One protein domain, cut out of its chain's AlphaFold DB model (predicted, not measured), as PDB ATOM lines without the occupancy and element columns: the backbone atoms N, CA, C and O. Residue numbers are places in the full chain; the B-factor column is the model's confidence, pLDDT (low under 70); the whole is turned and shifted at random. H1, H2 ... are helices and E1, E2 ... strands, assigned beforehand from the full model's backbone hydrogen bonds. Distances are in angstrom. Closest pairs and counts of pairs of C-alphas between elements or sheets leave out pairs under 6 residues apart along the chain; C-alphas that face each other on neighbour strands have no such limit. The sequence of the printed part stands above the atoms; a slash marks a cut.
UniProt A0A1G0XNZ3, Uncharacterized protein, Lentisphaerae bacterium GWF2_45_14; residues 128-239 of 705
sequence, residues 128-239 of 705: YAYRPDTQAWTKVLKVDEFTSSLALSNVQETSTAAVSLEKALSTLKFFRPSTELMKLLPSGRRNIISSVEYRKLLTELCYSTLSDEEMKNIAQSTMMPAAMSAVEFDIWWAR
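Overview. This is residues 128 to 239 of the 705 residues of an uncharacterized protein of Lentisphaerae bacterium GWF2_45_14 (UniProt A0A1G0XNZ3). Two lobes lie end to end along the longest axis: a strongly twisted sheet of five strands with H1 packed on it, and a loose cluster of four helices, H2 to H5. H3 and H4 meet the sheet at the end where E5, E1 and the beginning of E2 lie, and H5 is at the far end of the helical lobe. The 112 printed residues hold five named strands and five named helices, in the order E1 E2 E3 E4 H1 E5 H2 H3 H4 H5, and the class is mixed. The sheet runs E4 E3 E2 E1 E5, antiparallel throughout. The whole is compact, with a radius of gyration of the C-alphas of 14.4 A, yet elongated, spanning 47 by 28 by 25 A.

Arrangement. E1, residues 128 to 131, E2, residues 136 to 144, E3, residues 149 to 154, and E4, residues 160 to 164, form a meander, each strand the antiparallel neighbour of the one before. N 129 and O 138 are 2.8 A apart between E1 and E2, N 141 and O 151 2.9 A between E2 and E3, and N 150 and O 163 2.7 A between E3 and E4. E2 bends by 65 degrees at residue 141. H1, residues 165 to 171, is on the sheet; its closest C-alphas to E3 are those of Leu 165 and Ser 149, 4.8 A apart. E5, residues 173 to 175, is an edge strand antiparallel to E1, with N 175 and O 128 2.8 A apart. H2, residues 179 to 184, is not on the sheet. It touches H3, residues 195 to 205, at a steep tilt of 48 degrees, opposite ways, closest at the C-alphas of Leu 184 and Tyr 198, 6.9 A. H3 only grazes the sheet, with residues 201 to 205, and H4, residues 212 to 223, only grazes it with residues 214 to 222. H3 and H4 are close but not clearly touching, about perpendicular at 76 degrees, closest at the C-alphas of Arg 199 and Met 215, 6.7 A. H5, residues 230 to 237, only just touches H4, with 3 pairs of C-alphas within 8 A, the closest being Phe 233 and Gln 220, 7.3 A. In H1, H3, H4 and H5 every O i to N i+4 pair is within hydrogen-bond range; H2 has 0 of 2, but 3 of 3 O i to N i+3 pairs.

Along the chain. E1 begins at C-alpha 128, (141.700, 105.923, 151.499). E2 measures 21.4 A from first to last C-alpha, E3 15.8 A, H3 15.2 A and H4 16.0 A. H5 ends at C-alpha 237, (149.267, 123.996, 139.663).

Size, cuts and confidence. The C-alphas farthest apart are those of Phe 146 and Ile 235, 47.4 A. The printed part has no cut, and no link is long. Mean pLDDT of the printed part is 79.3; residues 145 to 147, 156 to 158, 186 to 191, 225 to 227 and 239 are under 70.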
ATOM      1  N   TYR A 128     141.892 105.444 152.867       86.38
ATOM      2  CA  TYR A 128     141.700 105.923 151.499       86.38
ATOM      3  C   TYR A 128     142.900 105.540 150.634       86.38
ATOM      4  O   TYR A 128     144.046 105.590 151.082       86.38
ATOM      5  N   ALA A 129     142.637 105.158 149.392       87.19
ATOM      6  CA  ALA A 129     143.648 104.798 148.416       87.19
ATOM      7  C   ALA A 129     143.303 105.405 147.057       87.19
ATOM      8  O   ALA A 129     142.168 105.291 146.591       87.19
ATOM      9  N   TYR A 130     144.282 106.017 146.403       87.50
ATOM     10  CA  TYR A 130     144.135 106.479 145.028       87.50
ATOM     11  C   TYR A 130     144.602 105.389 144.063       87.50
ATOM     12  O   TYR A 130     145.680 104.815 144.252       87.50
ATOM     13  N   ARG A 131     143.792 105.102 143.036       86.56
ATOM     14  CA  ARG A 131     144.109 104.125 141.989       86.56
ATOM     15  C   ARG A 131     144.530 104.841 140.704       86.56
ATOM     16  O   ARG A 131     143.649 105.368 140.025       86.56
ATOM     17  N   PRO A 132     145.821 104.805 140.324       81.81
ATOM     18  CA  PRO A 132     146.292 105.416 139.082       81.81
ATOM     19  C   PRO A 132     145.616 104.835 137.833       81.81
ATOM     20  O   PRO A 132     145.176 105.607 136.989       81.81
ATOM     21  N   ASP A 133     145.432 103.505 137.769       80.00
ATOM     22  CA  ASP A 133     144.843 102.793 136.616       80.00
ATOM     23  C   ASP A 133     143.472 103.338 136.183       80.00
ATOM     24  O   ASP A 133     143.147 103.337 134.999       80.00
ATOM     25  N   THR A 134     142.642 103.767 137.135       79.62
ATOM     26  CA  THR A 134     141.289 104.281 136.846       79.62
ATOM     27  C   THR A 134     141.089 105.706 137.320       79.62
ATOM     28  O   THR A 134     139.949 106.155 137.386       79.62
ATOM     29  N   GLN A 135     142.166 106.358 137.753       82.31
ATOM     30  CA  GLN A 135     142.164 107.737 138.221       82.31
ATOM     31  C   GLN A 135     141.079 108.044 139.269       82.31
ATOM     32  O   GLN A 135     140.469 109.108 139.257       82.31
ATOM     33  N   ALA A 136     140.812 107.095 140.174       81.81
ATOM     34  CA  ALA A 136     139.695 107.179 141.113       81.81
ATOM     35  C   ALA A 136     140.145 106.968 142.559       81.81
ATOM     36  O   ALA A 136     141.034 106.158 142.851       81.81
ATOM     37  N   TRP A 137     139.471 107.665 143.471       86.12
ATOM     38  CA  TRP A 137     139.630 107.462 144.902       86.12
ATOM     39  C   TRP A 137     138.802 106.276 145.370       86.12
ATOM     40  O   TRP A 137     137.617 106.146 145.068       86.12
ATOM     41  N   THR A 138     139.437 105.416 146.149       86.38
ATOM     42  CA  THR A 138     138.832 104.215 146.707       86.38
ATOM     43  C   THR A 138     139.028 104.174 148.211       86.38
ATOM     44  O   THR A 138     139.940 104.788 148.765       86.38
ATOM     45  N   LYS A 139     138.152 103.447 148.885       86.69
ATOM     46  CA  LYS A 139     138.193 103.226 150.320       86.69
ATOM     47  C   LYS A 139     138.360 101.737 150.580       86.69
ATOM     48  O   LYS A 139     137.642 100.913 150.014       86.69
ATOM     49  N   VAL A 140     139.316 101.399 151.433       85.50
ATOM     50  CA  VAL A 140     139.604 100.023 151.834       85.50
ATOM     51  C   VAL A 140     138.520  99.545 152.794       85.50
ATOM     52  O   VAL A 140     138.375 100.082 153.894       85.50
ATOM     53  N   LEU A 141     137.758  98.534 152.382       83.06
ATOM     54  CA  LEU A 141     136.710  97.926 153.202       83.06
ATOM     55  C   LEU A 141     137.275  96.817 154.083       83.06
ATOM     56  O   LEU A 141     137.076  96.826 155.296       83.06
ATOM     57  N   LYS A 142     137.960  95.855 153.457       81.06
ATOM     58  CA  LYS A 142     138.488  94.664 154.120       81.06
ATOM     59  C   LYS A 142     139.673  94.092 153.346       81.06
ATOM     60  O   LYS A 142     139.656  94.055 152.116       81.06
ATOM     61  N   VAL A 143     140.671  93.611 154.081       79.12
ATOM     62  CA  VAL A 143     141.727  92.738 153.556       79.12
ATOM     63  C   VAL A 143     141.236  91.296 153.695       79.12
ATOM     64  O   VAL A 143     140.938  90.852 154.803       79.12
ATOM     65  N   ASP A 144     141.087  90.580 152.584       76.12
ATOM     66  CA  ASP A 144     140.724  89.165 152.596       76.12
ATOM     67  C   ASP A 144     141.983  88.301 152.752       76.12
ATOM     68  O   ASP A 144     142.830  88.204 151.859       76.12
ATOM     69  N   GLU A 145     142.088  87.668 153.919       69.19
ATOM     70  CA  GLU A 145     143.206  86.816 154.324       69.19
ATOM     71  C   GLU A 145     143.314  85.517 153.512       69.19
ATOM     72  O   GLU A 145     144.402  84.944 153.426       69.19
ATOM     73  N   PHE A 146     142.209  85.028 152.937       67.50
ATOM     74  CA  PHE A 146     142.184  83.752 152.215       67.50
ATOM     75  C   PHE A 146     142.519  83.932 150.739       67.50
ATOM     76  O   PHE A 146     143.307  83.167 150.184       67.50
ATOM     77  N   THR A 147     141.966  84.969 150.110       68.81
ATOM     78  CA  THR A 147     142.199  85.255 148.686       68.81
ATOM     79  C   THR A 147     143.393  86.183 148.447       68.81
ATOM     80  O   THR A 147     143.762  86.410 147.296       68.81
ATOM     81  N   SER A 148     144.031  86.695 149.514       75.12
ATOM     82  CA  SER A 148     145.103  87.703 149.434       75.12
ATOM     83  C   SER A 148     144.687  88.883 148.549       75.12
ATOM     84  O   SER A 148     145.436  89.324 147.672       75.12
ATOM     85  N   SER A 149     143.457  89.360 148.747       81.88
ATOM     86  CA  SER A 149     142.856  90.442 147.973       81.88
ATOM     87  C   SER A 149     142.342  91.558 148.880       81.88
ATOM     88  O   SER A 149     142.112  91.377 150.075       81.88
ATOM     89  N   LEU A 150     142.213  92.749 148.310       83.19
ATOM     90  CA  LEU A 150     141.743  93.955 148.960       83.19
ATOM     91  C   LEU A 150     140.373  94.313 148.388       83.19
ATOM     92  O   LEU A 150     140.253  94.570 147.187       83.19
ATOM     93  N   ALA A 151     139.354  94.341 149.244       83.88
ATOM     94  CA  ALA A 151     138.036  94.841 148.885       83.88
ATOM     95  C   ALA A 151     138.041  96.373 148.961       83.88
ATOM     96  O   ALA A 151     138.237  96.957 150.032       83.88
ATOM     97  N   LEU A 152     137.822  97.013 147.818       85.19
ATOM     98  CA  LEU A 152     137.811  98.459 147.638       85.19
ATOM     99  C   LEU A 152     136.406  98.923 147.261       85.19
ATOM    100  O   LEU A 152     135.768  98.312 146.406       85.19
ATOM    101  N   SER A 153     135.932 100.017 147.850       83.88
ATOM    102  CA  SER A 153     134.752 100.747 147.370       83.88
ATOM    103  C   SER A 153     135.186 102.044 146.708       83.88
ATOM    104  O   SER A 153     136.018 102.757 147.271       83.88
ATOM    105  N   ASN A 154     134.626 102.381 145.550       82.06
ATOM    106  CA  ASN A 154     134.845 103.704 144.966       82.06
ATOM    107  C   ASN A 154     134.225 104.774 145.896       82.06
ATOM    108  O   ASN A 154     133.210 104.538 146.547       82.06
ATOM    109  N   VAL A 155     134.884 105.922 146.052       75.50
ATOM    110  CA  VAL A 155     134.378 107.023 146.893       75.50
ATOM    111  C   VAL A 155     133.227 107.754 146.195       75.50
ATOM    112  O   VAL A 155     132.340 108.276 146.864       75.50
ATOM    113  N   GLN A 156     133.225 107.772 144.859       68.06
ATOM    114  CA  GLN A 156     132.207 108.452 144.051       68.06
ATOM    115  C   GLN A 156     131.069 107.518 143.605       68.06
ATOM    116  O   GLN A 156     129.958 107.983 143.365       68.06
ATOM    117  N   GLU A 157     131.314 106.207 143.539       65.88
ATOM    118  CA  GLU A 157     130.346 105.197 143.096       65.88
ATOM    119  C   GLU A 157     130.202 104.094 144.149       65.88
ATOM    120  O   GLU A 157     131.182 103.638 144.728       65.88
ATOM    121  N   THR A 158     128.993 103.576 144.356       64.31
ATOM    122  CA  THR A 158     128.727 102.498 145.329       64.31
ATOM    123  C   THR A 158     129.263 101.121 144.912       64.31
ATOM    124  O   THR A 158     129.013 100.130 145.598       64.31
ATOM    125  N   SER A 159     130.001 101.026 143.803       73.81
ATOM    126  CA  SER A 159     130.581  99.774 143.319       73.81
ATOM    127  C   SER A 159     131.740  99.303 144.200       73.81
ATOM    128  O   SER A 159     132.616 100.091 144.576       73.81
ATOM    129  N   THR A 160     131.785  97.998 144.458       78.44
ATOM    130  CA  THR A 160     132.898  97.331 145.132       78.44
ATOM    131  C   THR A 160     133.733  96.536 144.130       78.44
ATOM    132  O   THR A 160     133.205  95.887 143.230       78.44
ATOM    133  N   ALA A 161     135.055  96.591 144.275       79.50
ATOM    134  CA  ALA A 161     136.009  95.858 143.451       79.50
ATOM    135  C   ALA A 161     137.020  95.124 144.340       79.50
ATOM    136  O   ALA A 161     137.485  95.669 145.341       79.50
ATOM    137  N   ALA A 162     137.381  93.899 143.961       82.38
ATOM    138  CA  ALA A 162     138.449  93.144 144.608       82.38
ATOM    139  C   ALA A 162     139.734  93.249 143.775       82.38
ATOM    140  O   ALA A 162     139.726  92.973 142.576       82.38
ATOM    141  N   VAL A 163     140.841  93.651 144.402       83.94
ATOM    142  CA  VAL A 163     142.165  93.762 143.761       83.94
ATOM    143  C   VAL A 163     143.146  92.854 144.496       83.94
ATOM    144  O   VAL A 163     143.123  92.808 145.720       83.94
ATOM    145  N   SER A 164     144.016  92.126 143.789       83.31
ATOM    146  CA  SER A 164     145.042  91.312 144.458       83.31
ATOM    147  C   SER A 164     145.964  92.195 145.304       83.31
ATOM    148  O   SER A 164     146.315  93.304 144.902       83.31
ATOM    149  N   LEU A 165     146.380  91.713 146.476       82.00
ATOM    150  CA  LEU A 165     147.200  92.492 147.406       82.00
ATOM    151  C   LEU A 165     148.543  92.907 146.781       82.00
ATOM    152  O   LEU A 165     149.017  94.011 147.014       82.00
ATOM    153  N   GLU A 166     149.116  92.055 145.930       78.94
ATOM    154  CA  GLU A 166     150.337  92.356 145.174       78.94
ATOM    155  C   GLU A 166     150.151  93.543 144.220       78.94
ATOM    156  O   GLU A 166     150.971  94.464 144.194       78.94
ATOM    157  N   LYS A 167     149.040  93.562 143.467       80.50
ATOM    158  CA  LYS A 167     148.707  94.681 142.582       80.50
ATOM    159  C   LYS A 167     148.359  95.929 143.396       80.50
ATOM    160  O   LYS A 167     148.781  97.025 143.048       80.50
ATOM    161  N   ALA A 168     147.649  95.771 144.510       81.06
ATOM    162  CA  ALA A 168     147.271  96.869 145.391       81.06
ATOM    163  C   ALA A 168     148.497  97.566 146.006       81.06
ATOM    164  O   ALA A 168     148.612  98.780 145.913       81.06
ATOM    165  N   LEU A 169     149.439  96.813 146.574       80.56
ATOM    166  CA  LEU A 169     150.634  97.369 147.220       80.56
ATOM    167  C   LEU A 169     151.663  97.936 146.232       80.56
ATOM    168  O   LEU A 169     152.509  98.726 146.640       80.56
ATOM    169  N   SER A 170     151.614  97.526 144.961       77.00
ATOM    170  CA  SER A 170     152.499  98.044 143.910       77.00
ATOM    171  C   SER A 170     151.954  99.285 143.208       77.00
ATOM    172  O   SER A 170     152.738 100.140 142.814       77.00
ATOM    173  N   THR A 171     150.633  99.386 143.040       80.75
ATOM    174  CA  THR A 171     150.015 100.439 142.214       80.75
ATOM    175  C   THR A 171     149.244 101.480 143.016       80.75
ATOM    176  O   THR A 171     149.190 102.639 142.608       80.75
ATOM    177  N   LEU A 172     148.631 101.108 144.144       85.06
ATOM    178  CA  LEU A 172     147.797 102.032 144.909       85.06
ATOM    179  C   LEU A 172     148.652 102.896 145.826       85.06
ATOM    180  O   LEU A 172     149.550 102.414 146.517       85.06
ATOM    181  N   LYS A 173     148.298 104.178 145.888       86.94
ATOM    182  CA  LYS A 173     148.867 105.115 146.852       86.94
ATOM    183  C   LYS A 173     147.906 105.215 148.030       86.94
ATOM    184  O   LYS A 173     146.761 105.634 147.861       86.94
ATOM    185  N   PHE A 174     148.350 104.773 149.204       86.94
ATOM    186  CA  PHE A 174     147.538 104.750 150.421       86.94
ATOM    187  C   PHE A 174     147.730 106.032 151.224       86.94
ATOM    188  O   PHE A 174     148.854 106.511 151.373       86.94
ATOM    189  N   PHE A 175     146.636 106.548 151.778       86.88
ATOM    190  CA  PHE A 175     146.612 107.796 152.529       86.88
ATOM    191  C   PHE A 175     146.098 107.590 153.951       86.88
ATOM    192  O   PHE A 175     145.126 106.866 154.194       86.88
ATOM    193  N   ARG A 176     146.732 108.273 154.901       80.56
ATOM    194  CA  ARG A 176     146.364 108.251 156.311       80.56
ATOM    195  C   ARG A 176     144.946 108.804 156.511       80.56
ATOM    196  O   ARG A 176     144.637 109.882 156.003       80.56
ATOM    197  N   PRO A 177     144.086 108.130 157.300       77.31
ATOM    198  CA  PRO A 177     142.775 108.666 157.649       77.31
ATOM    199  C   PRO A 177     142.924 109.982 158.424       77.31
ATOM    200  O   PRO A 177     143.506 110.000 159.511       77.31
ATOM    201  N   SER A 178     142.408 111.077 157.870       78.81
ATOM    202  CA  SER A 178     142.426 112.408 158.483       78.81
ATOM    203  C   SER A 178     141.219 113.223 158.021       78.81
ATOM    204  O   SER A 178     140.741 113.039 156.901       78.81
ATOM    205  N   THR A 179     140.745 114.148 158.858       75.62
ATOM    206  CA  THR A 179     139.737 115.152 158.472       75.62
ATOM    207  C   THR A 179     140.237 116.041 157.336       75.62
ATOM    208  O   THR A 179     139.452 116.463 156.492       75.62
ATOM    209  N   GLU A 180     141.554 116.249 157.265       79.12
ATOM    210  CA  GLU A 180     142.222 117.033 156.224       79.12
ATOM    211  C   GLU A 180     142.176 116.355 154.846       79.12
ATOM    212  O   GLU A 180     142.197 117.039 153.828       79.12
ATOM    213  N   LEU A 181     142.033 115.022 154.784       80.38
ATOM    214  CA  LEU A 181     141.950 114.287 153.515       80.38
ATOM    215  C   LEU A 181     140.715 114.700 152.703       80.38
ATOM    216  O   LEU A 181     140.762 114.731 151.477       80.38
ATOM    217  N   MET A 182     139.633 115.110 153.373       78.25
ATOM    218  CA  MET A 182     138.432 115.615 152.700       78.25
ATOM    219  C   MET A 182     138.690 116.909 151.920       78.25
ATOM    220  O   MET A 182     137.956 117.195 150.979       78.25
ATOM    221  N   LYS A 183     139.747 117.667 152.249       79.19
ATOM    222  CA  LYS A 183     140.168 118.841 151.471       79.19
ATOM    223  C   LYS A 183     140.779 118.463 150.118       79.19
ATOM    224  O   LYS A 183     140.749 119.274 149.198       79.19
ATOM    225  N   LEU A 184     141.297 117.236 149.983       81.00
ATOM    226  CA  LEU A 184     141.807 116.706 148.715       81.00
ATOM    227  C   LEU A 184     140.674 116.264 147.774       81.00
ATOM    228  O   LEU A 184     140.897 116.154 146.576       81.00
ATOM    229  N   LEU A 185     139.465 116.037 148.304       79.12
ATOM    230  CA  LEU A 185     138.291 115.513 147.596       79.12
ATOM    231  C   LEU A 185     137.175 116.573 147.491       79.12
ATOM    232  O   LEU A 185     136.175 116.495 148.212       79.12
ATOM    233  N   PRO A 186     137.297 117.583 146.615       68.00
ATOM    234  CA  PRO A 186     136.285 118.620 146.493       68.00
ATOM    235  C   PRO A 186     134.989 118.068 145.891       68.00
ATOM    236  O   PRO A 186     134.973 117.455 144.828       68.00
ATOM    237  N   SER A 187     133.859 118.365 146.531       60.25
ATOM    238  CA  SER A 187     132.520 118.060 145.998       60.25
ATOM    239  C   SER A 187     132.008 119.124 145.001       60.25
ATOM    240  O   SER A 187     130.815 119.169 144.710       60.25
ATOM    241  N   GLY A 188     132.883 120.018 144.513       61.72
ATOM    242  CA  GLY A 188     132.573 121.085 143.548       61.72
ATOM    243  C   GLY A 188     133.556 122.267 143.602       61.72
ATOM    244  O   GLY A 188     134.609 122.183 144.223       61.72
ATOM    245  N   ARG A 189     133.192 123.417 143.008       59.56
ATOM    246  CA  ARG A 189     134.034 124.644 142.932       59.56
ATOM    247  C   ARG A 189     134.285 125.382 144.264       59.56
ATOM    248  O   ARG A 189     134.845 126.477 144.269       59.56
ATOM    249  N   ARG A 190     133.795 124.868 145.396       54.91
ATOM    250  CA  ARG A 190     133.908 125.515 146.718       54.91
ATOM    251  C   ARG A 190     135.029 124.842 147.516       54.91
ATOM    252  O   ARG A 190     135.072 123.621 147.552       54.91
ATOM    253  N   ASN A 191     135.862 125.641 148.189       60.72
ATOM    254  CA  ASN A 191     136.933 125.202 149.102       60.72
ATOM    255  C   ASN A 191     138.082 124.412 148.438       60.72
ATOM    256  O   ASN A 191     138.506 123.381 148.951       60.72
ATOM    257  N   ILE A 192     138.582 124.893 147.297       73.19
ATOM    258  CA  ILE A 192     139.792 124.349 146.659       73.19
ATOM    259  C   ILE A 192     141.008 124.944 147.374       73.19
ATOM    260  O   ILE A 192     141.192 126.160 147.319       73.19
ATOM    261  N   ILE A 193     141.807 124.096 148.026       79.69
ATOM    262  CA  ILE A 193     143.065 124.465 148.701       79.69
ATOM    263  C   ILE A 193     144.141 124.956 147.709       79.69
ATOM    264  O   ILE A 193     144.012 124.750 146.499       79.69
ATOM    265  N   SER A 194     145.194 125.638 148.178       81.38
ATOM    266  CA  SER A 194     146.283 126.085 147.285       81.38
ATOM    267  C   SER A 194     147.072 124.898 146.718       81.38
ATOM    268  O   SER A 194     147.056 123.810 147.291       81.38
ATOM    269  N   SER A 195     147.779 125.079 145.599       81.62
ATOM    270  CA  SER A 195     148.638 124.039 145.004       81.62
ATOM    271  C   SER A 195     149.733 123.580 145.970       81.62
ATOM    272  O   SER A 195     150.007 122.386 146.069       81.62
ATOM    273  N   VAL A 196     150.320 124.513 146.725       80.50
ATOM    274  CA  VAL A 196     151.350 124.236 147.735       80.50
ATOM    275  C   VAL A 196     150.766 123.459 148.913       80.50
ATOM    276  O   VAL A 196     151.342 122.454 149.323       80.50
ATOM    277  N   GLU A 197     149.604 123.869 149.431       81.50
ATOM    278  CA  GLU A 197     148.914 123.144 150.505       81.50
ATOM    279  C   GLU A 197     148.454 121.756 150.032       81.50
ATOM    280  O   GLU A 197     148.586 120.784 150.769       81.50
ATOM    281  N   TYR A 198     148.000 121.630 148.782       85.62
ATOM    282  CA  TYR A 198     147.607 120.356 148.181       85.62
ATOM    283  C   TYR A 198     148.792 119.395 148.053       85.62
ATOM    284  O   TYR A 198     148.694 118.243 148.476       85.62
ATOM    285  N   ARG A 199     149.935 119.868 147.534       86.44
ATOM    286  CA  ARG A 199     151.185 119.088 147.477       86.44
ATOM    287  C   ARG A 199     151.649 118.695 148.878       86.44
ATOM    288  O   ARG A 199     151.977 117.536 149.108       86.44
ATOM    289  N   LYS A 200     151.612 119.630 149.832       85.75
ATOM    290  CA  LYS A 200     151.980 119.375 151.229       85.75
ATOM    291  C   LYS A 200     151.102 118.292 151.857       85.75
ATOM    292  O   LYS A 200     151.635 117.339 152.415       85.75
ATOM    293  N   LEU A 201     149.780 118.398 151.727       84.88
ATOM    294  CA  LEU A 201     148.844 117.413 152.269       84.88
ATOM    295  C   LEU A 201     148.984 116.047 151.591       84.88
ATOM    296  O   LEU A 201     148.900 115.032 152.278       84.88
ATOM    297  N   LEU A 202     149.225 115.993 150.276       86.62
ATOM    298  CA  LEU A 202     149.510 114.730 149.592       86.62
ATOM    299  C   LEU A 202     150.761 114.056 150.160       86.62
ATOM    300  O   LEU A 202     150.712 112.866 150.468       86.62
ATOM    301  N   THR A 203     151.845 114.806 150.351       85.69
ATOM    302  CA  THR A 203     153.103 114.279 150.893       85.69
ATOM    303  C   THR A 203     152.989 113.889 152.368       85.69
ATOM    304  O   THR A 203     153.517 112.856 152.764       85.69
ATOM    305  N   GLU A 204     152.278 114.668 153.190       85.19
ATOM    306  CA  GLU A 204     152.096 114.375 154.622       85.19
ATOM    307  C   GLU A 204     151.159 113.187 154.878       85.19
ATOM    308  O   GLU A 204     151.332 112.450 155.852       85.19
ATOM    309  N   LEU A 205     150.135 113.013 154.037       84.06
ATOM    310  CA  LEU A 205     149.127 111.974 154.229       84.06
ATOM    311  C   LEU A 205     149.476 110.667 153.517       84.06
ATOM    312  O   LEU A 205     148.973 109.625 153.940       84.06
ATOM    313  N   CYS A 206     150.290 110.677 152.458       83.69
ATOM    314  CA  CYS A 206     150.652 109.454 151.744       83.69
ATOM    315  C   CYS A 206     151.676 108.626 152.532       83.69
ATOM    316  O   CYS A 206     152.662 109.143 153.048       83.69
ATOM    317  N   TYR A 207     151.466 107.310 152.603       78.75
ATOM    318  CA  TYR A 207     152.429 106.406 153.244       78.75
ATOM    319  C   TYR A 207     153.685 106.153 152.388       78.75
ATOM    320  O   TYR A 207     154.722 105.749 152.920       78.75
ATOM    321  N   SER A 208     153.601 106.399 151.078       75.94
ATOM    322  CA  SER A 208     154.708 106.303 150.120       75.94
ATOM    323  C   SER A 208     155.173 107.683 149.668       75.94
ATOM    324  O   SER A 208     154.389 108.629 149.652       75.94
ATOM    325  N   THR A 209     156.417 107.783 149.206       76.06
ATOM    326  CA  THR A 209     156.893 108.976 148.502       76.06
ATOM    327  C   THR A 209     156.147 109.139 147.172       76.06
ATOM    328  O   THR A 209     155.850 108.157 146.484       76.06
ATOM    329  N   LEU A 210     155.795 110.382 146.840       81.69
ATOM    330  CA  LEU A 210     155.115 110.750 145.599       81.69
ATOM    331  C   LEU A 210     156.033 111.649 144.772       81.69
ATOM    332  O   LEU A 210     156.631 112.577 145.319       81.69
ATOM    333  N   SER A 211     156.139 111.388 143.469       83.81
ATOM    334  CA  SER A 211     156.804 112.318 142.548       83.81
ATOM    335  C   SER A 211     155.897 113.508 142.212       83.81
ATOM    336  O   SER A 211     154.672 113.428 142.337       83.81
ATOM    337  N   ASP A 212     156.476 114.610 141.732       80.38
ATOM    338  CA  ASP A 212     155.698 115.783 141.305       80.38
ATOM    339  C   ASP A 212     154.707 115.459 140.178       80.38
ATOM    340  O   ASP A 212     153.593 115.989 140.153       80.38
ATOM    341  N   GLU A 213     155.073 114.545 139.276       83.94
ATOM    342  CA  GLU A 213     154.196 114.063 138.207       83.94
ATOM    343  C   GLU A 213     153.027 113.240 138.759       83.94
ATOM    344  O   GLU A 213     151.882 113.437 138.353       83.94
ATOM    345  N   GLU A 214     153.283 112.355 139.727       83.44
ATOM    346  CA  GLU A 214     152.236 111.579 140.395       83.44
ATOM    347  C   GLU A 214     151.267 112.495 141.151       83.44
ATOM    348  O   GLU A 214     150.050 112.338 141.033       83.44
ATOM    349  N   MET A 215     151.788 113.490 141.878       86.44
ATOM    350  CA  MET A 215     150.966 114.477 142.580       86.44
ATOM    351  C   MET A 215     150.116 115.298 141.605       86.44
ATOM    352  O   MET A 215     148.930 115.518 141.870       86.44
ATOM    353  N   LYS A 216     150.684 115.695 140.458       85.81
ATOM    354  CA  LYS A 216     149.949 116.405 139.404       85.81
ATOM    355  C   LYS A 216     148.833 115.534 138.836       85.81
ATOM    356  O   LYS A 216     147.703 116.000 138.742       85.81
ATOM    357  N   ASN A 217     149.112 114.267 138.533       86.44
ATOM    358  CA  ASN A 217     148.128 113.327 137.993       86.44
ATOM    359  C   ASN A 217     146.970 113.062 138.969       86.44
ATOM    360  O   ASN A 217     145.814 113.015 138.551       86.44
ATOM    361  N   ILE A 218     147.263 112.928 140.269       87.25
ATOM    362  CA  ILE A 218     146.240 112.805 141.323       87.25
ATOM    363  C   ILE A 218     145.392 114.078 141.394       87.25
ATOM    364  O   ILE A 218     144.169 114.008 141.492       87.25
ATOM    365  N   ALA A 219     146.017 115.253 141.349       86.00
ATOM    366  CA  ALA A 219     145.294 116.517 141.383       86.00
ATOM    367  C   ALA A 219     144.406 116.698 140.141       86.00
ATOM    368  O   ALA A 219     143.250 117.091 140.273       86.00
ATOM    369  N   GLN A 220     144.909 116.360 138.952       86.38
ATOM    370  CA  GLN A 220     144.177 116.482 137.692       86.38
ATOM    371  C   GLN A 220     142.906 115.636 137.676       86.38
ATOM    372  O   GLN A 220     141.835 116.160 137.375       86.38
ATOM    373  N   SER A 221     143.004 114.357 138.040       83.25
ATOM    374  CA  SER A 221     141.854 113.445 138.062       83.25
ATOM    375  C   SER A 221     140.816 113.796 139.124       83.25
ATOM    376  O   SER A 221     139.630 113.530 138.956       83.25
ATOM    377  N   THR A 222     141.261 114.395 140.226       83.12
ATOM    378  CA  THR A 222     140.385 114.717 141.352       83.12
ATOM    379  C   THR A 222     139.690 116.066 141.156       83.12
ATOM    380  O   THR A 222     138.538 116.237 141.550       83.12
ATOM    381  N   MET A 223     140.376 117.028 140.532       78.69
ATOM    382  CA  MET A 223     139.896 118.400 140.355       78.69
ATOM    383  C   MET A 223     139.140 118.607 139.036       78.69
ATOM    384  O   MET A 223     138.294 119.500 138.954       78.69
ATOM    385  N   MET A 224     139.400 117.802 138.002       78.12
ATOM    386  CA  MET A 224     138.767 117.951 136.688       78.12
ATOM    387  C   MET A 224     137.813 116.788 136.376       78.12
ATOM    388  O   MET A 224     138.159 115.640 136.634       78.12
ATOM    389  N   PRO A 225     136.624 117.043 135.791       63.97
ATOM    390  CA  PRO A 225     136.044 118.349 135.449       63.97
ATOM    391  C   PRO A 225     135.234 118.988 136.597       63.97
ATOM    392  O   PRO A 225     134.678 120.072 136.434       63.97
ATOM    393  N   ALA A 226     135.111 118.310 137.744       64.94
ATOM    394  CA  ALA A 226     134.144 118.655 138.789       64.94
ATOM    395  C   ALA A 226     134.426 119.991 139.510       64.94
ATOM    396  O   ALA A 226     133.487 120.680 139.921       64.94
ATOM    397  N   ALA A 227     135.697 120.369 139.670       66.06
ATOM    398  CA  ALA A 227     136.113 121.552 140.424       66.06
ATOM    399  C   ALA A 227     136.719 122.664 139.547       66.06
ATOM    400  O   ALA A 227     136.537 123.836 139.870       66.06
ATOM    401  N   MET A 228     137.394 122.346 138.438       76.31
ATOM    402  CA  MET A 228     138.023 123.342 137.551       76.31
ATOM    403  C   MET A 228     138.194 122.834 136.109       76.31
ATOM    404  O   MET A 228     138.168 121.630 135.856       76.31
ATOM    405  N   SER A 229     138.347 123.761 135.160       81.38
ATOM    406  CA  SER A 229     138.710 123.464 133.766       81.38
ATOM    407  C   SER A 229     140.216 123.207 133.604       81.38
ATOM    408  O   SER A 229     141.007 123.591 134.462       81.38
ATOM    409  N   ALA A 230     140.631 122.604 132.484       77.19
ATOM    410  CA  ALA A 230     142.043 122.299 132.210       77.19
ATOM    411  C   ALA A 230     142.958 123.535 132.263       77.19
ATOM    412  O   ALA A 230     144.029 123.487 132.861       77.19
ATOM    413  N   VAL A 231     142.498 124.665 131.719       75.00
ATOM    414  CA  VAL A 231     143.256 125.927 131.729       75.00
ATOM    415  C   VAL A 231     143.378 126.492 133.150       75.00
ATOM    416  O   VAL A 231     144.440 126.962 133.546       75.00
ATOM    417  N   GLU A 232     142.307 126.418 133.945       75.00
ATOM    418  CA  GLU A 232     142.322 126.847 135.351       75.00
ATOM    419  C   GLU A 232     143.229 125.953 136.210       75.00
ATOM    420  O   GLU A 232     143.902 126.461 137.108       75.00
ATOM    421  N   PHE A 233     143.287 124.649 135.914       83.06
ATOM    422  CA  PHE A 233     144.155 123.697 136.602       83.06
ATOM    423  C   PHE A 233     145.634 124.008 136.388       83.06
ATOM    424  O   PHE A 233     146.387 124.047 137.358       83.06
ATOM    425  N   ASP A 234     146.060 124.257 135.148       80.19
ATOM    426  CA  ASP A 234     147.470 124.544 134.869       80.19
ATOM    427  C   ASP A 234     147.921 125.851 135.539       80.19
ATOM    428  O   ASP A 234     149.013 125.909 136.108       80.19
ATOM    429  N   ILE A 235     147.050 126.868 135.570       77.50
ATOM    430  CA  ILE A 235     147.303 128.123 136.296       77.50
ATOM    431  C   ILE A 235     147.382 127.880 137.808       77.50
ATOM    432  O   ILE A 235     148.236 128.458 138.477       77.50
ATOM    433  N   TRP A 236     146.501 127.045 138.368       82.06
ATOM    434  CA  TRP A 236     146.515 126.707 139.792       82.06
ATOM    435  C   TRP A 236     147.764 125.899 140.170       82.06
ATOM    436  O   TRP A 236     148.438 126.251 141.134       82.06
ATOM    437  N   TRP A 237     148.128 124.877 139.388       84.19
ATOM    438  CA  TRP A 237     149.267 123.996 139.663       84.19
ATOM    439  C   TRP A 237     150.623 124.704 139.570       84.19
ATOM    440  O   TRP A 237     151.549 124.322 140.286       84.19
ATOM    441  N   ALA A 238     150.736 125.718 138.703       78.69
ATOM    442  CA  ALA A 238     151.958 126.491 138.475       78.69
ATOM    443  C   ALA A 238     152.207 127.612 139.503       78.69
ATOM    444  O   ALA A 238     153.262 128.240 139.468       78.69
ATOM    445  N   ARG A 239     151.263 127.895 140.411       69.56
ATOM    446  CA  ARG A 239     151.474 128.887 141.477       69.56
ATOM    447  C   ARG A 239     152.398 128.328 142.557       69.56
ATOM    448  O   ARG A 239     152.083 127.307 143.165       69.56
TER     449      ARG A 239